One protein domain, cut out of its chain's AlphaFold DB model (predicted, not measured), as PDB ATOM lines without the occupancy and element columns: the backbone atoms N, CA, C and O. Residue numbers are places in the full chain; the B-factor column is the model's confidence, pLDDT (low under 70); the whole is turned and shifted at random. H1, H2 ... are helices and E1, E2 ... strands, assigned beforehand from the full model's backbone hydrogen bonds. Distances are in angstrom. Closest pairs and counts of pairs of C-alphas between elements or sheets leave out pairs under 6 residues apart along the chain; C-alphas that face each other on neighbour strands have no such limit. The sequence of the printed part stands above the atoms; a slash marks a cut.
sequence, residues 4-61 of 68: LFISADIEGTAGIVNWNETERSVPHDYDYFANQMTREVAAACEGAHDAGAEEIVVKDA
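What this domain is: This is residues 4 to 61 of the 68 residues of the protein "D-aminopeptidase" of Clostridium sp. CAG:226 (UniProt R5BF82). One long helix, H2, makes the length of a rod; a ribbon of two parallel strands, E1 and E2, runs beside its residues 37 to 49, and short H1 packs on residues 29 to 34. The 58 printed residues, mixed in class, hold E1, H1, H2, E2: a strand-helix-strand unit, parallel neighbour strands with helices between, its crossover right-handed. It is only just loose, close to compact: radius of gyration of the C-alphas 12.7 A, spans 38 by 17 by 14 A.

How they stand to each other: Start at E1, residues 4 to 8, parallel to E2, residues 55 to 60, at 16 degrees; N 4 and O 55, 2.8 A, are within hydrogen-bond range. H1, residues 19 to 22, touches H2, residues 27 to 50; the closest C-alphas, Glu 21 and Asp 29, are 4.6 A apart. H2 has 18 of 20 O i to N i+4 pairs within range; H1 is too short for any.

Where its parts are: Find C-alpha 4 at (13.812, 40.321, 46.780); E1 runs 12.8 A, H1 5.4 A, H2 34.3 A, and E2 16.6 A to C-alpha 60 at (5.150, 32.789, 37.967).

The domain as a whole: The farthest C-alphas, Ser 25 and Gly 52, are 39.0 A apart. The printed part has no cut, no long link and no residue under pLDDT 70.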
ATOM      1  N   LEU A   4      14.537  39.832  47.947       97.81
ATOM      2  CA  LEU A   4      13.812  40.321  46.780       97.81
ATOM      3  C   LEU A   4      12.729  39.320  46.372       97.81
ATOM      4  O   LEU A   4      12.969  38.119  46.292       97.81
ATOM      5  N   PHE A   5      11.535  39.828  46.084       97.44
ATOM      6  CA  PHE A   5      10.450  39.051  45.498       97.44
ATOM      7  C   PHE A   5      10.181  39.557  44.081       97.44
ATOM      8  O   PHE A   5       9.987  40.756  43.885       97.44
ATOM      9  N   ILE A   6      10.155  38.646  43.111       96.88
ATOM     10  CA  ILE A   6       9.888  38.930  41.702       96.88
ATOM     11  C   ILE A   6       8.589  38.224  41.319       96.88
ATOM     12  O   ILE A   6       8.477  37.004  41.425       96.88
ATOM     13  N   SER A   7       7.610  38.992  40.856       95.50
ATOM     14  CA  SER A   7       6.384  38.482  40.240       95.50
ATOM     15  C   SER A   7       6.503  38.692  38.740       95.50
ATOM     16  O   SER A   7       6.648  39.835  38.313       95.50
ATOM     17  N   ALA A   8       6.460  37.618  37.957       95.06
ATOM     18  CA  ALA A   8       6.666  37.683  36.515       95.06
ATOM     19  C   ALA A   8       5.421  37.207  35.768       95.06
ATOM     20  O   ALA A   8       4.880  36.150  36.096       95.06
ATOM     21  N   ASP A   9       5.000  37.981  34.771       93.75
ATOM     22  CA  ASP A   9       3.842  37.693  33.926       93.75
ATOM     23  C   ASP A   9       4.218  37.797  32.446       93.75
ATOM     24  O   ASP A   9       5.133  38.552  32.102       93.75
ATOM     25  N   ILE A  10       3.573  37.017  31.576       94.06
ATOM     26  CA  ILE A  10       4.069  36.852  30.205       94.06
ATOM     27  C   ILE A  10       3.742  38.063  29.332       94.06
ATOM     28  O   ILE A  10       4.583  38.427  28.523       94.06
ATOM     29  N   GLU A  11       2.598  38.727  29.525       94.25
ATOM     30  CA  GLU A  11       2.087  39.836  28.701       94.25
ATOM     31  C   GLU A  11       3.073  41.009  28.605       94.25
ATOM     32  O   GLU A  11       3.057  41.751  27.625       94.25
ATOM     33  N   GLY A  12       3.924  41.187  29.621       93.69
ATOM     34  CA  GLY A  12       4.939  42.243  29.678       93.69
ATOM     35  C   GLY A  12       6.300  41.871  29.083       93.69
ATOM     36  O   GLY A  12       7.194  42.714  29.083       93.69
ATOM     37  N   THR A  13       6.473  40.634  28.611       96.50
ATOM     38  CA  THR A  13       7.739  40.148  28.039       96.50
ATOM     39  C   THR A  13       8.092  40.942  26.784       96.50
ATOM     40  O   THR A  13       7.233  41.199  25.934       96.50
ATOM     41  N   ALA A  14       9.362  41.314  26.629       96.69
ATOM     42  CA  ALA A  14       9.791  42.125  25.501       96.69
ATOM     43  C   ALA A  14       9.516  41.421  24.163       96.69
ATOM     44  O   ALA A  14       9.850  40.254  23.946       96.69
ATOM     45  N   GLY A  15       8.926  42.174  23.236       96.06
ATOM     46  CA  GLY A  15       8.582  41.698  21.899       96.06
ATOM     47  C   GLY A  15       7.183  41.100  21.769       96.06
ATOM     48  O   GLY A  15       6.784  40.861  20.633       96.06
ATOM     49  N   ILE A  16       6.435  40.910  22.864       95.88
ATOM     50  CA  ILE A  16       5.009  40.586  22.765       95.88
ATOM     51  C   ILE A  16       4.254  41.784  22.192       95.88
ATOM     52  O   ILE A  16       4.378  42.916  22.662       95.88
ATOM     53  N   VAL A  17       3.457  41.518  21.167       96.31
ATOM     54  CA  VAL A  17       2.599  42.486  20.475       96.31
ATOM     55  C   VAL A  17       1.201  41.929  20.204       96.31
ATOM     56  O   VAL A  17       0.321  42.673  19.769       96.31
ATOM     57  N   ASN A  18       0.978  40.636  20.452       94.81
ATOM     58  CA  ASN A  18      -0.277  39.945  20.197       94.81
ATOM     59  C   ASN A  18      -0.666  39.044  21.378       94.81
ATOM     60  O   ASN A  18       0.161  38.372  21.977       94.81
ATOM     61  N   TRP A  19      -1.960  38.980  21.685       92.69
ATOM     62  CA  TRP A  19      -2.487  38.137  22.755       92.69
ATOM     63  C   TRP A  19      -2.244  36.636  22.531       92.69
ATOM     64  O   TRP A  19      -2.002  35.904  23.481       92.69
ATOM     65  N   ASN A  20      -2.218  36.162  21.282       93.31
ATOM     66  CA  ASN A  20      -1.923  34.751  20.995       93.31
ATOM     67  C   ASN A  20      -0.548  34.309  21.533       93.31
ATOM     68  O   ASN A  20      -0.373  33.152  21.905       93.31
ATOM     69  N   GLU A  21       0.406  35.236  21.635       94.44
ATOM     70  CA  GLU A  21       1.761  35.005  22.149       94.44
ATOM     71  C   GLU A  21       1.781  34.745  23.666       94.44
ATOM     72  O   GLU A  21       2.765  34.242  24.209       94.44
ATOM     73  N   THR A  22       0.683  35.054  24.360       92.50
ATOM     74  CA  THR A  22       0.503  34.844  25.801       92.50
ATOM     75  C   THR A  22      -0.334  33.592  26.087       92.50
ATOM     76  O   THR A  22      -0.339  33.071  27.205       92.50
ATOM     77  N   GLU A  23      -0.988  33.022  25.074       90.81
ATOM     78  CA  GLU A  23      -1.925  31.918  25.237       90.81
ATOM     79  C   GLU A  23      -1.298  30.538  25.009       90.81
ATOM     80  O   GLU A  23      -0.959  30.156  23.895       90.81
ATOM     81  N   ARG A  24      -1.297  29.688  26.046       88.19
ATOM     82  CA  ARG A  24      -0.881  28.270  25.932       88.19
ATOM     83  C   ARG A  24      -1.682  27.466  24.894       88.19
ATOM     84  O   ARG A  24      -1.232  26.401  24.480       88.19
ATOM     85  N   SER A  25      -2.873  27.932  24.512       89.56
ATOM     86  CA  SER A  25      -3.698  27.370  23.430       89.56
ATOM     87  C   SER A  25      -3.089  27.555  22.038       89.56
ATOM     88  O   SER A  25      -3.539  26.885  21.109       89.56
ATOM     89  N   VAL A  26      -2.078  28.417  21.892       87.69
ATOM     90  CA  VAL A  26      -1.368  28.709  20.640       87.69
ATOM     91  C   VAL A  26       0.127  28.384  20.830       87.69
ATOM     92  O   VAL A  26       0.945  29.281  21.029       87.69
ATOM     93  N   PRO A  27       0.524  27.093  20.809       77.88
ATOM     94  CA  PRO A  27       1.807  26.653  21.370       77.88
ATOM     95  C   PRO A  27       3.039  27.255  20.688       77.88
ATOM     96  O   PRO A  27       4.005  27.596  21.360       77.88
ATOM     97  N   HIS A  28       3.001  27.419  19.362       82.19
ATOM     98  CA  HIS A  28       4.139  27.952  18.606       82.19
ATOM     99  C   HIS A  28       4.507  29.385  19.011       82.19
ATOM    100  O   HIS A  28       5.694  29.687  19.133       82.19
ATOM    101  N   ASP A  29       3.507  30.231  19.256       84.44
ATOM    102  CA  ASP A  29       3.720  31.623  19.653       84.44
ATOM    103  C   ASP A  29       4.041  31.693  21.156       84.44
ATOM    104  O   ASP A  29       5.005  32.343  21.564       84.44
ATOM    105  N   TYR A  30       3.309  30.931  21.979       92.81
ATOM    106  CA  TYR A  30       3.505  30.883  23.428       92.81
ATOM    107  C   TYR A  30       4.892  30.400  23.845       92.81
ATOM    108  O   TYR A  30       5.531  31.024  24.689       92.81
ATOM    109  N   ASP A  31       5.372  29.282  23.297       93.00
ATOM    110  CA  ASP A  31       6.600  28.640  23.776       93.00
ATOM    111  C   ASP A  31       7.827  29.532  23.552       93.00
ATOM    112  O   ASP A  31       8.733  29.590  24.390       93.00
ATOM    113  N   TYR A  32       7.848  30.284  22.448       93.94
ATOM    114  CA  TYR A  32       8.910  31.245  22.184       93.94
ATOM    115  C   TYR A  32       8.961  32.330  23.265       93.94
ATOM    116  O   TYR A  32      10.007  32.520  23.897       93.94
ATOM    117  N   PHE A  33       7.839  33.009  23.517       95.06
ATOM    118  CA  PHE A  33       7.760  34.096  24.497       95.06
ATOM    119  C   PHE A  33       7.835  33.602  25.936       95.06
ATOM    120  O   PHE A  33       8.411  34.265  26.797       95.06
ATOM    121  N   ALA A  34       7.389  32.375  26.192       94.25
ATOM    122  CA  ALA A  34       7.568  31.731  27.473       94.25
ATOM    123  C   ALA A  34       9.047  31.572  27.828       94.25
ATOM    124  O   ALA A  34       9.410  31.822  28.978       94.25
ATOM    125  N   ASN A  35       9.875  31.213  26.844       94.88
ATOM    126  CA  ASN A  35      11.323  31.157  26.988       94.88
ATOM    127  C   ASN A  35      11.965  32.551  27.054       94.88
ATOM    128  O   ASN A  35      12.985  32.694  27.727       94.88
ATOM    129  N   GLN A  36      11.423  33.573  26.376       96.62
ATOM    130  CA  GLN A  36      11.907  34.958  26.530       96.62
ATOM    131  C   GLN A  36      11.706  35.443  27.975       96.62
ATOM    132  O   GLN A  36      12.674  35.846  28.615       96.62
ATOM    133  N   MET A  37      10.497  35.282  28.521       96.31
ATOM    134  CA  MET A  37      10.143  35.636  29.902       96.31
ATOM    135  C   MET A  37      11.096  34.989  30.913       96.31
ATOM    136  O   MET A  37      11.588  35.647  31.826       96.31
ATOM    137  N   THR A  38      11.408  33.698  30.744       96.62
ATOM    138  CA  THR A  38      12.366  32.995  31.613       96.62
ATOM    139  C   THR A  38      13.751  33.639  31.578       96.62
ATOM    140  O   THR A  38      14.386  33.756  32.625       96.62
ATOM    141  N   ARG A  39      14.225  34.078  30.405       98.06
ATOM    142  CA  ARG A  39      15.537  34.729  30.277       98.06
ATOM    143  C   ARG A  39      15.548  36.137  30.862       98.06
ATOM    144  O   ARG A  39      16.528  36.498  31.502       98.06
ATOM    145  N   GLU A  40      14.470  36.897  30.707       98.19
ATOM    146  CA  GLU A  40      14.333  38.213  31.342       98.19
ATOM    147  C   GLU A  40      14.332  38.110  32.870       98.19
ATOM    148  O   GLU A  40      15.052  38.841  33.549       98.19
ATOM    149  N   VAL A  41      13.584  37.149  33.419       98.19
ATOM    150  CA  VAL A  41      13.564  36.883  34.862       98.19
ATOM    151  C   VAL A  41      14.931  36.417  35.361       98.19
ATOM    152  O   VAL A  41      15.371  36.866  36.417       98.19
ATOM    153  N   ALA A  42      15.628  35.557  34.610       98.25
ATOM    154  CA  ALA A  42      16.984  35.134  34.956       98.25
ATOM    155  C   ALA A  42      17.953  36.327  35.001       98.25
ATOM    156  O   ALA A  42      18.641  36.501  36.004       98.25
ATOM    157  N   ALA A  43      17.928  37.201  33.991       98.62
ATOM    158  CA  ALA A  43      18.750  38.409  33.963       98.62
ATOM    159  C   ALA A  43      18.431  39.362  35.134       98.62
ATOM    160  O   ALA A  43      19.338  39.942  35.732       98.62
ATOM    161  N   ALA A  44      17.155  39.496  35.514       98.25
ATOM    162  CA  ALA A  44      16.760  40.269  36.692       98.25
ATOM    163  C   ALA A  44      17.296  39.656  37.998       98.25
ATOM    164  O   ALA A  44      17.754  40.385  38.879       98.25
ATOM    165  N   CYS A  45      17.271  38.325  38.123       98.38
ATOM    166  CA  CYS A  45      17.857  37.614  39.260       98.38
ATOM    167  C   CYS A  45      19.379  37.790  39.329       98.38
ATOM    168  O   CYS A  45      19.901  38.039  40.411       98.38
ATOM    169  N   GLU A  46      20.081  37.687  38.197       98.62
ATOM    170  CA  GLU A  46      21.532  37.898  38.105       98.62
ATOM    171  C   GLU A  46      21.904  39.322  38.535       98.62
ATOM    172  O   GLU A  46      22.697  39.502  39.457       98.62
ATOM    173  N   GLY A  47      21.238  40.340  37.981       98.50
ATOM    174  CA  GLY A  47      21.471  41.730  38.379       98.50
ATOM    175  C   GLY A  47      21.146  42.001  39.854       98.50
ATOM    176  O   GLY A  47      21.849  42.755  40.526       98.50
ATOM    177  N   ALA A  48      20.102  41.365  40.397       98.25
ATOM    178  CA  ALA A  48      19.781  41.461  41.818       98.25
ATOM    179  C   ALA A  48      20.839  40.785  42.702       98.25
ATOM    180  O   ALA A  48      21.186  41.323  43.759       98.25
ATOM    181  N   HIS A  49      21.361  39.633  42.278       97.81
ATOM    182  CA  HIS A  49      22.445  38.943  42.966       97.81
ATOM    183  C   HIS A  49      23.715  39.802  42.997       97.81
ATOM    184  O   HIS A  49      24.259  40.030  44.079       97.81
ATOM    185  N   ASP A  50      24.107  40.380  41.860       98.38
ATOM    186  CA  ASP A  50      25.259  41.284  41.747       98.38
ATOM    187  C   ASP A  50      25.095  42.552  42.609       98.38
ATOM    188  O   ASP A  50      26.062  43.075  43.167       98.38
ATOM    189  N   ALA A  51      23.858  43.021  42.808       97.69
ATOM    190  CA  ALA A  51      23.522  44.119  43.724       97.69
ATOM    191  C   ALA A  51      23.515  43.717  45.223       97.69
ATOM    192  O   ALA A  51      23.235  44.537  46.117       97.69
ATOM    193  N   GLY A  52      23.825  42.454  45.526       97.88
ATOM    194  CA  GLY A  52      23.938  41.903  46.872       97.88
ATOM    195  C   GLY A  52      22.620  41.414  47.472       97.88
ATOM    196  O   GLY A  52      22.469  41.461  48.694       97.88
ATOM    197  N   ALA A  53      21.646  41.000  46.653       98.12
ATOM    198  CA  ALA A  53      20.491  40.251  47.148       98.12
ATOM    199  C   ALA A  53      20.935  38.869  47.660       98.12
ATOM    200  O   ALA A  53      21.630  38.126  46.971       98.12
ATOM    201  N   GLU A  54      20.517  38.526  48.878       97.06
ATOM    202  CA  GLU A  54      20.879  37.272  49.556       97.06
ATOM    203  C   GLU A  54      19.792  36.196  49.393       97.06
ATOM    204  O   GLU A  54      20.067  35.007  49.516       97.06
ATOM    205  N   GLU A  55      18.554  36.602  49.100       97.81
ATOM    206  CA  GLU A  55      17.431  35.706  48.823       97.81
ATOM    207  C   GLU A  55      16.554  36.321  47.732       97.81
ATOM    208  O   GLU A  55      16.120  37.470  47.856       97.81
ATOM    209  N   ILE A  56      16.284  35.558  46.674       98.19
ATOM    210  CA  ILE A  56      15.416  35.967  45.569       98.19
ATOM    211  C   ILE A  56      14.326  34.911  45.416       98.19
ATOM    212  O   ILE A  56      14.615  33.739  45.179       98.19
ATOM    213  N   VAL A  57      13.069  35.324  45.551       97.56
ATOM    214  CA  VAL A  57      11.903  34.459  45.357       97.56
ATOM    215  C   VAL A  57      11.176  34.903  44.101       97.56
ATOM    216  O   VAL A  57      10.707  36.035  44.019       97.56
ATOM    217  N   VAL A  58      11.057  33.998  43.136       96.69
ATOM    218  CA  VAL A  58      10.352  34.244  41.877       96.69
ATOM    219  C   VAL A  58       9.002  33.537  41.905       96.69
ATOM    220  O   VAL A  58       8.919  32.343  42.200       96.69
ATOM    221  N   LYS A  59       7.942  34.265  41.559       93.50
ATOM    222  CA  LYS A  59       6.602  33.732  41.340       93.50
ATOM    223  C   LYS A  59       6.217  33.903  39.874       93.50
ATOM    224  O   LYS A  59       6.140  35.025  39.381       93.50
ATOM    225  N   ASP A  60       5.903  32.787  39.222       91.25
ATOM    226  CA  ASP A  60       5.150  32.789  37.967       91.25
ATOM    227  C   ASP A  60       3.717  33.261  38.265       91.25
ATOM    228  O   ASP A  60       2.963  32.602  38.994       91.25
ATOM    229  N   ALA A  61       3.393  34.460  37.790       87.94
ATOM    230  CA  ALA A  61       2.161  35.177  38.082       87.94
ATOM    231  C   ALA A  61       1.158  35.174  36.924       87.94
ATOM    232  O   ALA A  61       0.096  35.774  37.072       87.94
TER     233      ALA A  61